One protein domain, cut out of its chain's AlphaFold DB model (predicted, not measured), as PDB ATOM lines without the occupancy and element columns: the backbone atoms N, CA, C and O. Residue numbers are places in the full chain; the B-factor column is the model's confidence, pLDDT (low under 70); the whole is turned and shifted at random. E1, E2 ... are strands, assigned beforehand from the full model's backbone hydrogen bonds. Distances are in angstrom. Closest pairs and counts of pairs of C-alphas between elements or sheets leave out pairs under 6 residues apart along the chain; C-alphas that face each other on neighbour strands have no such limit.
ATOM      1  N   PRO A 201      24.220 -24.193   6.735       88.06
ATOM      2  CA  PRO A 201      23.317 -25.124   6.076       88.06
ATOM      3  C   PRO A 201      23.598 -26.574   6.472       88.06
ATOM      4  O   PRO A 201      24.758 -26.995   6.494       88.06
ATOM      5  N   GLY A 202      22.558 -27.353   6.771       88.75
ATOM      6  CA  GLY A 202      22.744 -28.763   7.105       88.75
ATOM      7  C   GLY A 202      21.502 -29.478   7.615       88.75
ATOM      8  O   GLY A 202      20.467 -28.876   7.878       88.75
ATOM      9  N   PHE A 203      21.627 -30.796   7.769       87.19
ATOM     10  CA  PHE A 203      20.589 -31.635   8.358       87.19
ATOM     11  C   PHE A 203      20.835 -31.853   9.849       87.19
ATOM     12  O   PHE A 203      21.928 -32.237  10.271       87.19
ATOM     13  N   GLN A 204      19.781 -31.675  10.635       88.88
ATOM     14  CA  GLN A 204      19.709 -32.025  12.046       88.88
ATOM     15  C   GLN A 204      18.503 -32.926  12.306       88.88
ATOM     16  O   GLN A 204      17.548 -32.963  11.536       88.88
ATOM     17  N   PHE A 205      18.556 -33.653  13.418       87.69
ATOM     18  CA  PHE A 205      17.474 -34.521  13.869       87.69
ATOM     19  C   PHE A 205      17.075 -34.115  15.289       87.69
ATOM     20  O   PHE A 205      17.577 -34.703  16.250       87.69
ATOM     21  N   PRO A 206      16.235 -33.072  15.445       88.12
ATOM     22  CA  PRO A 206      15.794 -32.576  16.752       88.12
ATOM     23  C   PRO A 206      15.018 -33.618  17.566       88.12
ATOM     24  O   PRO A 206      14.899 -33.483  18.780       88.12
ATOM     25  N   TYR A 207      14.523 -34.669  16.912       86.31
ATOM     26  CA  TYR A 207      13.896 -35.815  17.549       86.31
ATOM     27  C   TYR A 207      14.448 -37.112  16.965       86.31
ATOM     28  O   TYR A 207      14.482 -37.269  15.745       86.31
ATOM     29  N   VAL A 208      14.864 -38.036  17.834       82.50
ATOM     30  CA  VAL A 208      15.239 -39.408  17.476       82.50
ATOM     31  C   VAL A 208      14.870 -40.336  18.626       82.50
ATOM     32  O   VAL A 208      15.293 -40.126  19.762       82.50
ATOM     33  N   GLU A 209      14.169 -41.415  18.317       78.38
ATOM     34  CA  GLU A 209      13.870 -42.491  19.248       78.38
ATOM     35  C   GLU A 209      14.160 -43.863  18.642       78.38
ATOM     36  O   GLU A 209      14.302 -44.023  17.429       78.38
ATOM     37  N   VAL A 210      14.222 -44.878  19.503       76.81
ATOM     38  CA  VAL A 210      14.228 -46.281  19.090       76.81
ATOM     39  C   VAL A 210      12.791 -46.787  19.142       76.81
ATOM     40  O   VAL A 210      12.188 -46.816  20.210       76.81
ATOM     41  N   THR A 211      12.269 -47.247  18.012       73.69
ATOM     42  CA  THR A 211      10.900 -47.749  17.883       73.69
ATOM     43  C   THR A 211      10.868 -49.160  17.295       73.69
ATOM     44  O   THR A 211      11.823 -49.634  16.670       73.69
ATOM     45  N   GLN A 212       9.749 -49.859  17.483       71.44
ATOM     46  CA  GLN A 212       9.474 -51.116  16.791       71.44
ATOM     47  C   GLN A 212       8.618 -50.850  15.556       71.44
ATOM     48  O   GLN A 212       7.473 -50.410  15.641       71.44
ATOM     49  N   PHE A 213       9.158 -51.178  14.390       68.62
ATOM     50  CA  PHE A 213       8.455 -51.066  13.127       68.62
ATOM     51  C   PHE A 213       7.437 -52.193  12.932       68.62
ATOM     52  O   PHE A 213       7.531 -53.296  13.484       68.62
ATOM     53  N   LYS A 214       6.450 -51.925  12.071       60.75
ATOM     54  CA  LYS A 214       5.442 -52.907  11.662       60.75
ATOM     55  C   LYS A 214       6.143 -54.083  10.975       60.75
ATOM     56  O   LYS A 214       6.701 -53.928   9.895       60.75
ATOM     57  N   GLY A 215       6.119 -55.249  11.617       66.12
ATOM     58  CA  GLY A 215       6.912 -56.419  11.214       66.12
ATOM     59  C   GLY A 215       7.870 -56.920  12.299       66.12
ATOM     60  O   GLY A 215       8.467 -57.978  12.128       66.12
ATOM     61  N   GLY A 216       7.977 -56.208  13.427       67.25
ATOM     62  CA  GLY A 216       8.752 -56.633  14.596       67.25
ATOM     63  C   GLY A 216      10.243 -56.303  14.518       67.25
ATOM     64  O   GLY A 216      10.985 -56.648  15.436       67.25
ATOM     65  N   SER A 217      10.694 -55.632  13.455       68.25
ATOM     66  CA  SER A 217      12.039 -55.062  13.397       68.25
ATOM     67  C   SER A 217      12.128 -53.831  14.300       68.25
ATOM     68  O   SER A 217      11.186 -53.053  14.407       68.25
ATOM     69  N   THR A 218      13.262 -53.665  14.971       72.88
ATOM     70  CA  THR A 218      13.570 -52.451  15.738       72.88
ATOM     71  C   THR A 218      14.313 -51.477  14.830       72.88
ATOM     72  O   THR A 218      15.087 -51.896  13.969       72.88
ATOM     73  N   GLY A 219      14.088 -50.182  14.992       75.06
ATOM     74  CA  GLY A 219      14.843 -49.168  14.278       75.06
ATOM     75  C   GLY A 219      14.795 -47.820  14.962       75.06
ATOM     76  O   GLY A 219      14.141 -47.653  15.985       75.06
ATOM     77  N   LEU A 220      15.525 -46.869  14.403       76.81
ATOM     78  CA  LEU A 220      15.468 -45.475  14.796       76.81
ATOM     79  C   LEU A 220      14.382 -44.781  13.994       76.81
ATOM     80  O   LEU A 220      14.280 -45.012  12.792       76.81
ATOM     81  N   GLN A 221      13.615 -43.925  14.644       78.56
ATOM     82  CA  GLN A 221      12.661 -43.024  14.017       78.56
ATOM     83  C   GLN A 221      12.958 -41.611  14.505       78.56
ATOM     84  O   GLN A 221      13.307 -41.434  15.665       78.56
ATOM     85  N   GLY A 222      12.862 -40.610  13.639       80.12
ATOM     86  CA  GLY A 222      13.157 -39.239  14.033       80.12
ATOM     87  C   GLY A 222      12.615 -38.199  13.070       80.12
ATOM     88  O   GLY A 222      12.311 -38.520  11.923       80.12
ATOM     89  N   SER A 223      12.517 -36.960  13.533       84.44
ATOM     90  CA  SER A 223      12.086 -35.815  12.724       84.44
ATOM     91  C   SER A 223      13.313 -35.088  12.203       84.44
ATOM     92  O   SER A 223      14.266 -34.867  12.952       84.44
ATOM     93  N   MET A 224      13.307 -34.758  10.915       86.06
ATOM     94  CA  MET A 224      14.434 -34.131  10.233       86.06
ATOM     95  C   MET A 224      14.213 -32.626  10.130       86.06
ATOM     96  O   MET A 224      13.115 -32.194   9.807       86.06
ATOM     97  N   LEU A 225      15.270 -31.851  10.340       90.50
ATOM     98  CA  LEU A 225      15.297 -30.397  10.239       90.50
ATOM     99  C   LEU A 225      16.428 -29.960   9.303       90.50
ATOM    100  O   LEU A 225      17.565 -30.400   9.466       90.50
ATOM    101  N   TRP A 226      16.134 -29.055   8.376       90.44
ATOM    102  CA  TRP A 226      17.131 -28.282   7.644       90.44
ATOM    103  C   TRP A 226      17.465 -26.978   8.373       90.44
ATOM    104  O   TRP A 226      16.582 -26.168   8.673       90.44
ATOM    105  N   THR A 227      18.748 -26.750   8.622       90.56
ATOM    106  CA  THR A 227      19.264 -25.522   9.231       90.56
ATOM    107  C   THR A 227      19.829 -24.579   8.184       90.56
ATOM    108  O   THR A 227      20.245 -25.017   7.117       90.56
ATOM    109  N   GLY A 228      19.855 -23.281   8.492       87.62
ATOM    110  CA  GLY A 228      20.357 -22.250   7.580       87.62
ATOM    111  C   GLY A 228      19.430 -21.966   6.385       87.62
ATOM    112  O   GLY A 228      18.275 -22.410   6.376       87.62
ATOM    113  N   PRO A 229      19.919 -21.206   5.388       86.06
ATOM    114  CA  PRO A 229      19.136 -20.824   4.217       86.06
ATOM    115  C   PRO A 229      18.627 -22.012   3.406       86.06
ATOM    116  O   PRO A 229      19.362 -22.971   3.157       86.06
ATOM    117  N   ILE A 230      17.374 -21.926   2.953       83.88
ATOM    118  CA  ILE A 230      16.808 -22.869   1.984       83.88
ATOM    119  C   ILE A 230      17.502 -22.635   0.632       83.88
ATOM    120  O   ILE A 230      17.443 -21.517   0.106       83.88
ATOM    121  N   PRO A 231      18.166 -23.645   0.044       74.62
ATOM    122  CA  PRO A 231      18.790 -23.489  -1.260       74.62
ATOM    123  C   PRO A 231      17.695 -23.344  -2.323       74.62
ATOM    124  O   PRO A 231      17.068 -24.315  -2.734       74.62
ATOM    125  N   TYR A 232      17.433 -22.114  -2.770       63.66
ATOM    126  CA  TYR A 232      16.444 -21.867  -3.817       63.66
ATOM    127  C   TYR A 232      17.011 -22.289  -5.174       63.66
ATOM    128  O   TYR A 232      17.726 -21.529  -5.831       63.66
ATOM    129  N   THR A 233      16.679 -23.500  -5.613       56.78
ATOM    130  CA  THR A 233      16.967 -23.963  -6.971       56.78
ATOM    131  C   THR A 233      15.675 -24.115  -7.772       56.78
ATOM    132  O   THR A 233      15.074 -25.190  -7.807       56.78
ATOM    133  N   PRO A 234      15.218 -23.057  -8.470       43.72
ATOM    134  CA  PRO A 234      14.100 -23.182  -9.386       43.72
ATOM    135  C   PRO A 234      14.580 -24.033 -10.569       43.72
ATOM    136  O   PRO A 234      15.255 -23.539 -11.470       43.72
ATOM    137  N   ASN A 235      14.233 -25.322 -10.550       45.97
ATOM    138  CA  ASN A 235      14.492 -26.342 -11.580       45.97
ATOM    139  C   ASN A 235      15.833 -27.103 -11.551       45.97
ATOM    140  O   ASN A 235      16.122 -27.794 -12.529       45.97
ATOM    141  N   SER A 236      16.632 -27.067 -10.482       44.06
ATOM    142  CA  SER A 236      17.822 -27.930 -10.389       44.06
ATOM    143  C   SER A 236      17.745 -28.887  -9.209       44.06
ATOM    144  O   SER A 236      17.520 -28.493  -8.066       44.06
ATOM    145  N   GLN A 237      17.949 -30.170  -9.525       54.22
ATOM    146  CA  GLN A 237      18.482 -31.158  -8.592       54.22
ATOM    147  C   GLN A 237      19.605 -30.454  -7.832       54.22
ATOM    148  O   GLN A 237      20.541 -29.984  -8.480       54.22
ATOM    149  N   SER A 238      19.472 -30.277  -6.517       56.69
ATOM    150  CA  SER A 238      20.510 -29.600  -5.748       56.69
ATOM    151  C   SER A 238      21.851 -30.273  -6.047       56.69
ATOM    152  O   SER A 238      21.967 -31.502  -6.015       56.69
ATOM    153  N   GLU A 239      22.857 -29.471  -6.396       65.38
ATOM    154  CA  GLU A 239      24.215 -29.987  -6.595       65.38
ATOM    155  C   GLU A 239      24.794 -30.506  -5.278       65.38
ATOM    156  O   GLU A 239      25.752 -31.264  -5.301       65.38
ATOM    157  N   GLU A 240      24.190 -30.154  -4.142       68.75
ATOM    158  CA  GLU A 240      24.517 -30.669  -2.820       68.75
ATOM    159  C   GLU A 240      23.448 -31.647  -2.338       68.75
ATOM    160  O   GLU A 240      22.247 -31.379  -2.403       68.75
ATOM    161  N   MET A 241      23.885 -32.785  -1.816       72.06
ATOM    162  CA  MET A 241      23.031 -33.785  -1.191       72.06
ATOM    163  C   MET A 241      23.550 -34.085   0.212       72.06
ATOM    164  O   MET A 241      24.754 -34.080   0.471       72.06
ATOM    165  N   GLY A 242      22.628 -34.357   1.127       71.88
ATOM    166  CA  GLY A 242      22.940 -34.808   2.470       71.88
ATOM    167  C   GLY A 242      23.196 -36.304   2.512       71.88
ATOM    168  O   GLY A 242      22.468 -37.103   1.922       71.88
ATOM    169  N   ARG A 243      24.201 -36.691   3.284       74.81
ATOM    170  CA  ARG A 243      24.485 -38.073   3.653       74.81
ATOM    171  C   ARG A 243      24.440 -38.162   5.170       74.81
ATOM    172  O   ARG A 243      25.274 -37.558   5.836       74.81
ATOM    173  N   CYS A 244      23.475 -38.901   5.712       76.19
ATOM    174  CA  CYS A 244      23.357 -39.087   7.156       76.19
ATOM    175  C   CYS A 244      23.630 -40.531   7.571       76.19
ATOM    176  O   CYS A 244      23.118 -41.489   6.981       76.19
ATOM    177  N   GLN A 245      24.406 -40.670   8.639       78.06
ATOM    178  CA  GLN A 245      24.764 -41.929   9.263       78.06
ATOM    179  C   GLN A 245      24.329 -41.914  10.727       78.06
ATOM    180  O   GLN A 245      24.673 -41.011  11.489       78.06
ATOM    181  N   ALA A 246      23.554 -42.917  11.121       78.06
ATOM    182  CA  ALA A 246      23.213 -43.170  12.505       78.06
ATOM    183  C   ALA A 246      24.303 -44.025  13.153       78.06
ATOM    184  O   ALA A 246      24.579 -45.146  12.726       78.06
ATOM    185  N   GLU A 247      24.883 -43.503  14.221       81.75
ATOM    186  CA  GLU A 247      25.840 -44.181  15.076       81.75
ATOM    187  C   GLU A 247      25.172 -44.523  16.410       81.75
ATOM    188  O   GLU A 247      24.650 -43.645  17.103       81.75
ATOM    189  N   ILE A 248      25.238 -45.788  16.820       78.50
ATOM    190  CA  ILE A 248      24.919 -46.182  18.195       78.50
ATOM    191  C   ILE A 248      26.236 -46.255  18.949       78.50
ATOM    192  O   ILE A 248      27.143 -47.000  18.569       78.50
ATOM    193  N   ARG A 249      26.340 -45.474  20.021       82.56
ATOM    194  CA  ARG A 249      27.524 -45.394  20.872       82.56
ATOM    195  C   ARG A 249      27.257 -46.039  22.222       82.56
ATOM    196  O   ARG A 249      26.203 -45.814  22.817       82.56
ATOM    197  N   ASN A 250      28.202 -46.826  22.723       79.44
ATOM    198  CA  ASN A 250      28.104 -47.407  24.060       79.44
ATOM    199  C   ASN A 250      28.260 -46.328  25.155       79.44
ATOM    200  O   ASN A 250      28.475 -45.145  24.885       79.44
ATOM    201  N   GLN A 251      28.181 -46.739  26.420       80.50
ATOM    202  CA  GLN A 251      28.349 -45.849  27.579       80.50
ATOM    203  C   GLN A 251      29.724 -45.152  27.668       80.50
ATOM    204  O   GLN A 251      29.855 -44.171  28.394       80.50
ATOM    205  N   PHE A 252      30.732 -45.638  26.936       85.94
ATOM    206  CA  PHE A 252      32.070 -45.047  26.837       85.94
ATOM    207  C   PHE A 252      32.217 -44.104  25.630       85.94
ATOM    208  O   PHE A 252      33.271 -43.504  25.440       85.94
ATOM    209  N   GLY A 253      31.163 -43.946  24.822       82.00
ATOM    210  CA  GLY A 253      31.161 -43.110  23.621       82.00
ATOM    211  C   GLY A 253      31.713 -43.795  22.367       82.00
ATOM    212  O   GLY A 253      31.773 -43.154  21.314       82.00
ATOM    213  N   GLU A 254      32.084 -45.073  22.445       85.50
ATOM    214  CA  GLU A 254      32.602 -45.847  21.312       85.50
ATOM    215  C   GLU A 254      31.456 -46.278  20.394       85.50
ATOM    216  O   GLU A 254      30.408 -46.719  20.870       85.50
ATOM    217  N   VAL A 255      31.656 -46.165  19.080       83.31
ATOM    218  CA  VAL A 255      30.671 -46.583  18.075       83.31
ATOM    219  C   VAL A 255      30.607 -48.109  18.049       83.31
ATOM    220  O   VAL A 255      31.583 -48.769  17.705       83.31
ATOM    221  N   VAL A 256      29.453 -48.669  18.414       80.75
ATOM    222  CA  VAL A 256      29.189 -50.119  18.389       80.75
ATOM    223  C   VAL A 256      28.354 -50.535  17.184       80.75
ATOM    224  O   VAL A 256      28.393 -51.693  16.780       80.75
ATOM    225  N   TYR A 257      27.628 -49.594  16.581       78.81
ATOM    226  CA  TYR A 257      26.920 -49.782  15.322       78.81
ATOM    227  C   TYR A 257      26.951 -48.492  14.515       78.81
ATOM    228  O   TYR A 257      26.861 -47.407  15.086       78.81
ATOM    229  N   SER A 258      27.024 -48.632  13.196       76.38
ATOM    230  CA  SER A 258      26.873 -47.523  12.269       76.38
ATOM    231  C   SER A 258      26.088 -47.979  11.039       76.38
ATOM    232  O   SER A 258      26.378 -49.041  10.488       76.38
ATOM    233  N   GLY A 259      25.086 -47.206  10.625       70.50
ATOM    234  CA  GLY A 259      24.241 -47.493   9.461       70.50
ATOM    235  C   GLY A 259      23.600 -46.219   8.917       70.50
ATOM    236  O   GLY A 259      23.459 -45.244   9.647       70.50
ATOM    237  N   SER A 260      23.236 -46.174   7.636       64.94
ATOM    238  CA  SER A 260      22.639 -44.966   7.056       64.94
ATOM    239  C   SER A 260      21.130 -44.909   7.235       64.94
ATOM    240  O   SER A 260      20.459 -45.946   7.220       64.94
ATOM    241  N   ALA A 261      20.581 -43.695   7.286       54.53
ATOM    242  CA  ALA A 261      19.139 -43.502   7.188       54.53
ATOM    243  C   ALA A 261      18.570 -44.195   5.937       54.53
ATOM    244  O   ALA A 261      19.212 -44.191   4.891       54.53
ATOM    245  N   GLY A 262      17.414 -44.861   6.068       48.56
ATOM    246  CA  GLY A 262      16.681 -45.492   4.964       48.56
ATOM    247  C   GLY A 262      17.155 -46.872   4.467       48.56
ATOM    248  O   GLY A 262      16.719 -47.325   3.412       48.56
ATOM    249  N   GLY A 263      17.975 -47.592   5.238       44.16
ATOM    250  CA  GLY A 263      18.130 -49.052   5.101       44.16
ATOM    251  C   GLY A 263      18.928 -49.565   3.894       44.16
ATOM    252  O   GLY A 263      19.020 -50.780   3.718       44.16
ATOM    253  N   GLY A 264      19.509 -48.667   3.096       45.66
ATOM    254  CA  GLY A 264      20.596 -48.949   2.152       45.66
ATOM    255  C   GLY A 264      21.966 -48.623   2.753       45.66
ATOM    256  O   GLY A 264      22.079 -48.454   3.963       45.66
ATOM    257  N   GLU A 265      23.003 -48.537   1.914       44.78
ATOM    258  CA  GLU A 265      24.323 -48.053   2.346       44.78
ATOM    259  C   GLU A 265      24.289 -46.534   2.578       44.78
ATOM    260  O   GLU A 265      24.927 -46.086   3.522       44.78
ATOM    261  N   PHE A 266      23.478 -45.779   1.807       49.66
ATOM    262  CA  PHE A 266      23.113 -44.366   2.007       49.66
ATOM    263  C   PHE A 266      21.737 -44.058   1.397       49.66
ATOM    264  O   PHE A 266      21.533 -44.345   0.220       49.66
ATOM    265  N   VAL A 267      20.801 -43.453   2.145       53.84
ATOM    266  CA  VAL A 267      19.689 -42.713   1.516       53.84
ATOM    267  C   VAL A 267      20.102 -41.256   1.414       53.84
ATOM    268  O   VAL A 267      20.335 -40.623   2.448       53.84
ATOM    269  N   PRO A 268      20.253 -40.732   0.190       58.75
ATOM    270  CA  PRO A 268      20.618 -39.347   0.022       58.75
ATOM    271  C   PRO A 268      19.435 -38.470   0.446       58.75
ATOM    272  O   PRO A 268      18.289 -38.718   0.072       58.75
ATOM    273  N   LEU A 269      19.720 -37.459   1.257       73.56
ATOM    274  CA  LEU A 269      18.742 -36.477   1.698       73.56
ATOM    275  C   LEU A 269      18.843 -35.258   0.798       73.56
ATOM    276  O   LEU A 269      19.906 -34.651   0.666       73.56
ATOM    277  N   THR A 270      17.742 -34.904   0.154       77.06
ATOM    278  CA  THR A 270      17.683 -33.694  -0.661       77.06
ATOM    279  C   THR A 270      17.356 -32.510   0.246       77.06
ATOM    280  O   THR A 270      16.419 -32.617   1.041       77.06
ATOM    281  N   PRO A 271      18.118 -31.402   0.176       81.44
ATOM    282  CA  PRO A 271      17.736 -30.154   0.819       81.44
ATOM    283  C   PRO A 271      16.292 -29.762   0.469       81.44
ATOM    284  O   PRO A 271      15.819 -30.072  -0.630       81.44
ATOM    285  N   PRO A 272      15.577 -29.083   1.375       82.62
ATOM    286  CA  PRO A 272      14.214 -28.648   1.110       82.62
ATOM    287  C   PRO A 272      14.163 -27.658  -0.057       82.62
ATOM    288  O   PRO A 272      15.035 -26.804  -0.202       82.62
ATOM    289  N   ALA A 273      13.115 -27.756  -0.877       81.75
ATOM    290  CA  ALA A 273      12.880 -26.833  -1.990       81.75
ATOM    291  C   ALA A 273      12.128 -25.557  -1.566       81.75
ATOM    292  O   ALA A 273      12.178 -24.541  -2.258       81.75
ATOM    293  N   THR A 274      11.403 -25.617  -0.446       84.94
ATOM    294  CA  THR A 274      10.582 -24.525   0.089       84.94
ATOM    295  C   THR A 274      10.690 -24.471   1.609       84.94
ATOM    296  O   THR A 274      11.057 -25.459   2.247       84.94
ATOM    297  N   GLU A 275      10.336 -23.323   2.189       87.38
ATOM    298  CA  GLU A 275      10.333 -23.126   3.642       87.38
ATOM    299  C   GLU A 275       9.458 -24.156   4.357       87.38
ATOM    300  O   GLU A 275       9.882 -24.759   5.331       87.38
ATOM    301  N   GLU A 276       8.277 -24.442   3.821       85.12
ATOM    302  CA  GLU A 276       7.338 -25.406   4.395       85.12
ATOM    303  C   GLU A 276       7.918 -26.833   4.473       85.12
ATOM    304  O   GLU A 276       7.397 -27.684   5.185       85.12
ATOM    305  N   LEU A 277       8.967 -27.144   3.705       83.88
ATOM    306  CA  LEU A 277       9.655 -28.438   3.725       83.88
ATOM    307  C   LEU A 277      10.894 -28.436   4.635       83.88
ATOM    308  O   LEU A 277      11.614 -29.434   4.672       83.88
ATOM    309  N   ARG A 278      11.162 -27.340   5.366       88.25
ATOM    310  CA  ARG A 278      12.316 -27.206   6.272       88.25
ATOM    311  C   ARG A 278      12.377 -28.333   7.292       88.25
ATOM    312  O   ARG A 278      13.456 -28.868   7.541       88.25
ATOM    313  N   SER A 279      11.242 -28.662   7.899       83.44
ATOM    314  CA  SER A 279      11.108 -29.877   8.689       83.44
ATOM    315  C   SER A 279      10.382 -30.912   7.848       83.44
ATOM    316  O   SER A 279       9.374 -30.609   7.213       83.44
ATOM    317  N   GLY A 280      10.920 -32.124   7.833       68.00
ATOM    318  CA  GLY A 280      10.293 -33.267   7.188       68.00
ATOM    319  C   GLY A 280       9.697 -34.214   8.219       68.00
ATOM    320  O   GLY A 280      10.202 -34.326   9.342       68.00
ATOM    321  N   GLY A 281       8.663 -34.944   7.799       61.47
ATOM    322  CA  GLY A 281       8.061 -36.017   8.582       61.47
ATOM    323  C   GLY A 281       9.051 -37.121   8.982       61.47
ATOM    324  O   GLY A 281      10.233 -37.135   8.624       61.47
ATOM    325  N   LEU A 282       8.547 -38.081   9.752       64.19
ATOM    326  CA  LEU A 282       9.372 -39.068  10.447       64.19
ATOM    327  C   LEU A 282      10.203 -39.918   9.473       64.19
ATOM    328  O   LEU A 282       9.671 -40.679   8.664       64.19
ATOM    329  N   SER A 283      11.522 -39.832   9.604       66.06
ATOM    330  CA  SER A 283      12.502 -40.648   8.891       66.06
ATOM    331  C   SER A 283      12.945 -41.834   9.745       66.06
ATOM    332  O   SER A 283      12.996 -41.741  10.971       66.06
ATOM    333  N   GLY A 284      13.266 -42.962   9.102       63.06
ATOM    334  CA  GLY A 284      13.586 -44.216   9.787       63.06
ATOM    335  C   GLY A 284      14.935 -44.828   9.398       63.06
ATOM    336  O   GLY A 284      15.298 -44.863   8.220       63.06
ATOM    337  N   VAL A 285      15.658 -45.378  10.376       66.00
ATOM    338  CA  VAL A 285      16.863 -46.201  10.173       66.00
ATOM    339  C   VAL A 285      16.610 -47.594  10.747       66.00
ATOM    340  O   VAL A 285      16.430 -47.717  11.956       66.00
ATOM    341  N   PRO A 286      16.589 -48.674   9.951       63.97
ATOM    342  CA  PRO A 286      16.480 -50.013  10.516       63.97
ATOM    343  C   PRO A 286      17.721 -50.336  11.360       63.97
ATOM    344  O   PRO A 286      18.848 -50.134  10.918       63.97
ATOM    345  N   VAL A 287      17.510 -50.866  12.566       66.38
ATOM    346  CA  VAL A 287      18.587 -51.343  13.440       66.38
ATOM    347  C   VAL A 287      18.577 -52.874  13.401       66.38
ATOM    348  O   VAL A 287      17.522 -53.486  13.592       66.38
ATOM    349  N   PRO A 288      19.717 -53.539  13.143       65.56
ATOM    350  CA  PRO A 288      19.769 -54.995  13.132       65.56
ATOM    351  C   PRO A 288      19.260 -55.580  14.451       65.56
ATOM    352  O   PRO A 288      19.606 -55.090  15.523       65.56
ATOM    353  N   ALA A 289      18.491 -56.671  14.387       64.06
ATOM    354  CA  ALA A 289      17.890 -57.293  15.572       64.06
ATOM    355  C   ALA A 289      18.925 -57.680  16.649       64.06
ATOM    356  O   ALA A 289      18.640 -57.579  17.836       64.06
ATOM    357  N   ALA A 290      20.145 -58.050  16.240       61.06
ATOM    358  CA  ALA A 290      21.256 -58.345  17.148       61.06
ATOM    359  C   ALA A 290      21.720 -57.133  17.984       61.06
ATOM    360  O   ALA A 290      22.372 -57.317  19.006       61.06
ATOM    361  N   MET A 291      21.376 -55.909  17.565       62.97
ATOM    362  CA  MET A 291      21.726 -54.658  18.243       62.97
ATOM    363  C   MET A 291      20.553 -54.066  19.043       62.97
ATOM    364  O   MET A 291      20.746 -53.079  19.746       62.97
ATOM    365  N   ALA A 292      19.352 -54.660  18.978       58.69
ATOM    366  CA  ALA A 292      18.146 -54.142  19.638       58.69
ATOM    367  C   ALA A 292      18.214 -54.175  21.179       58.69
ATOM    368  O   ALA A 292      17.452 -53.481  21.845       58.69
ATOM    369  N   GLU A 293      19.131 -54.962  21.749       59.06
ATOM    370  CA  GLU A 293      19.343 -55.066  23.201       59.06
ATOM    371  C   GLU A 293      20.476 -54.163  23.716       59.06
ATOM    372  O   GLU A 293      20.729 -54.104  24.921       59.06
ATOM    373  N   ILE A 294      21.176 -53.447  22.829       59.69
ATOM    374  CA  ILE A 294      22.304 -52.602  23.219       59.69
ATOM    375  C   ILE A 294      21.783 -51.265  23.744       59.69
ATOM    376  O   ILE A 294      21.245 -50.447  23.002       59.69
ATOM    377  N   SER A 295      22.006 -51.004  25.032       59.09
ATOM    378  CA  SER A 295      21.829 -49.668  25.600       59.09
ATOM    379  C   SER A 295      22.950 -48.748  25.113       59.09
ATOM    380  O   SER A 295      24.127 -48.998  25.388       59.09
ATOM    381  N   GLY A 296      22.595 -47.671  24.423       65.75
ATOM    382  CA  GLY A 296      23.557 -46.717  23.886       65.75
ATOM    383  C   GLY A 296      22.944 -45.349  23.625       65.75
ATOM    384  O   GLY A 296      21.733 -45.166  23.721       65.75
ATOM    385  N   ARG A 297      23.797 -44.376  23.307       71.56
ATOM    386  CA  ARG A 297      23.363 -43.076  22.788       71.56
ATOM    387  C   ARG A 297      23.353 -43.140  21.270       71.56
ATOM    388  O   ARG A 297      24.338 -43.567  20.672       71.56
ATOM    389  N   VAL A 298      22.258 -42.701  20.668       75.19
ATOM    390  CA  VAL A 298      22.148 -42.553  19.219       75.19
ATOM    391  C   VAL A 298      22.683 -41.178  18.843       75.19
ATOM    392  O   VAL A 298      22.310 -40.178  19.453       75.19
ATOM    393  N   LYS A 299      23.571 -41.128  17.856       80.06
ATOM    394  CA  LYS A 299      24.040 -39.894  17.230       80.06
ATOM    395  C   LYS A 299      23.792 -40.008  15.735       80.06
ATOM    396  O   LYS A 299      24.234 -40.978  15.132       80.06
ATOM    397  N   ILE A 300      23.125 -39.030  15.136       77.88
ATOM    398  CA  ILE A 300      23.045 -38.928  13.678       77.88
ATOM    399  C   ILE A 300      24.081 -37.898  13.235       77.88
ATOM    400  O   ILE A 300      24.107 -36.779  13.745       77.88
ATOM    401  N   VAL A 301      24.982 -38.307  12.347       80.81
ATOM    402  CA  VAL A 301      26.002 -37.452  11.739       80.81
ATOM    403  C   VAL A 301      25.603 -37.230  10.295       80.81
ATOM    404  O   VAL A 301      25.393 -38.200   9.571       80.81
ATOM    405  N   CYS A 302      25.487 -35.970   9.895       81.75
ATOM    406  CA  CYS A 302      25.106 -35.585   8.548       81.75
ATOM    407  C   CYS A 302      26.184 -34.719   7.923       81.75
ATOM    408  O   CYS A 302      26.711 -33.814   8.568       81.75
ATOM    409  N   GLU A 303      26.474 -34.989   6.660       83.06
ATOM    410  CA  GLU A 303      27.413 -34.223   5.853       83.06
ATOM    411  C   GLU A 303      26.716 -33.806   4.559       83.06
ATOM    412  O   GLU A 303      25.973 -34.596   3.971       83.06
ATOM    413  N   LEU A 304      26.942 -32.565   4.131       82.50
ATOM    414  CA  LEU A 304      26.588 -32.120   2.788       82.50
ATOM    415  C   LEU A 304      27.764 -32.415   1.866       82.50
ATOM    416  O   LEU A 304      28.910 -32.100   2.194       82.50
ATOM    417  N   ALA A 305      27.482 -33.025   0.723       77.56
ATOM    418  CA  ALA A 305      28.486 -33.339  -0.276       77.56
ATOM    419  C   ALA A 305      27.948 -33.045  -1.682       77.56
ATOM    420  O   ALA A 305      26.736 -33.156  -1.904       77.56
ATOM    421  N   PRO A 306      28.822 -32.708  -2.650       76.44
ATOM    422  CA  PRO A 306      28.418 -32.606  -4.043       76.44
ATOM    423  C   PRO A 306      27.755 -33.907  -4.500       76.44
ATOM    424  O   PRO A 306      28.260 -34.992  -4.209       76.44
ATOM    425  N   LYS A 307      26.659 -33.820  -5.247       69.50
ATOM    426  CA  LYS A 307      25.892 -34.961  -5.751       69.50
ATOM    427  C   LYS A 307      26.782 -35.969  -6.482       69.50
ATOM    428  O   LYS A 307      26.667 -37.168  -6.250       69.50
ATOM    429  N   GLU A 308      27.718 -35.477  -7.291       72.12
ATOM    430  CA  GLU A 308      28.685 -36.293  -8.040       72.12
ATOM    431  C   GLU A 308      29.589 -37.145  -7.135       72.12
ATOM    432  O   GLU A 308      30.073 -38.190  -7.555       72.12
ATOM    433  N   SER A 309      29.807 -36.733  -5.881       66.88
ATOM    434  CA  SER A 309      30.608 -37.492  -4.910       66.88
ATOM    435  C   SER A 309      29.835 -38.617  -4.211       66.88
ATOM    436  O   SER A 309      30.426 -39.378  -3.442       66.88
ATOM    437  N   LEU A 310      28.523 -38.714  -4.452       60.72
ATOM    438  CA  LEU A 310      27.629 -39.704  -3.844       60.72
ATOM    439  C   LEU A 310      27.140 -40.776  -4.831       60.72
ATOM    440  O   LEU A 310      26.496 -41.734  -4.398       60.72
ATOM    441  N   GLU A 311      27.430 -40.638  -6.127       60.97
ATOM    442  CA  GLU A 311      27.171 -41.681  -7.124       60.97
ATOM    443  C   GLU A 311      28.336 -42.702  -7.116       60.97
ATOM    444  O   GLU A 311      29.496 -42.285  -7.102       60.97
ATOM    445  N   PRO A 312      28.058 -44.021  -7.038       56.03
ATOM    446  CA  PRO A 312      29.084 -45.066  -6.936       56.03
ATOM    447  C   PRO A 312      29.896 -45.290  -8.219       56.03
ATOM    448  O   PRO A 312      29.341 -45.116  -9.329       56.03
TER     449      PRO A 312
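What this domain is: This is residues 201 to 312 of the 312 residues of an uncharacterized protein of Actinobacteria bacterium (UniProt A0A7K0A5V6). Two strongly twisted three-stranded sheets are partly face to face in a sandwich, E1, E2 and E5 in one and E4, E3 and E6 in the other, their strands crossed at 48 degrees. The loop of residues 228 to 239 lies at one end of the long axis, and the turn of the hairpin E3 and E4 at the other. The 112 printed residues have no named helix and six named strands, E1 to E6 along the chain; the sheet orders are E1 - E2 - E5 and E4 - E3 - E6, both antiparallel. The class is all strand, with under half of the residues, 55, in named strands. The whole is compact, with a radius of gyration of the C-alphas of 14.8 A, yet elongated, spanning 46 by 28 by 28 A.

How they stand to each other: E1, residues 202 to 212, and E2, residues 218 to 227, form a hairpin, with N 204 and O 225 2.8 A apart. E5, residues 279 to 286, is antiparallel to E2, with N 220 and O 285 at 2.7 A. In the other sheet E3, residues 240 to 249, is the inner strand; N 243 is 2.8 A from O 303 of E6, residues 297 to 306. E4, residues 255 to 260, forms a hairpin with E3, N 246 to O 259 at 2.8 A. Between the sheets, the closest C-alphas of E1 and E6 are Phe 203 and Cys 302, 6.0 A apart.

Where its parts are: E1 begins at C-alpha 202 (22.744, -28.763, 7.105), bends by 60 degrees at residue 206 and spans 27.7 A. E2 spans 28.3 A, E3 28.1 A and E6 29.2 A, ending at C-alpha 306 (28.418, -32.606, -4.043).

The domain as a whole: The C-alphas of Asn 235 and Phe 252, the two farthest apart, are 46.2 A apart. The links E2 to E3 and E4 to E5 are long; the printed part has no cut. Mean pLDDT of the printed part is 72.4, with 45 residues under 70, among them 280 to 296.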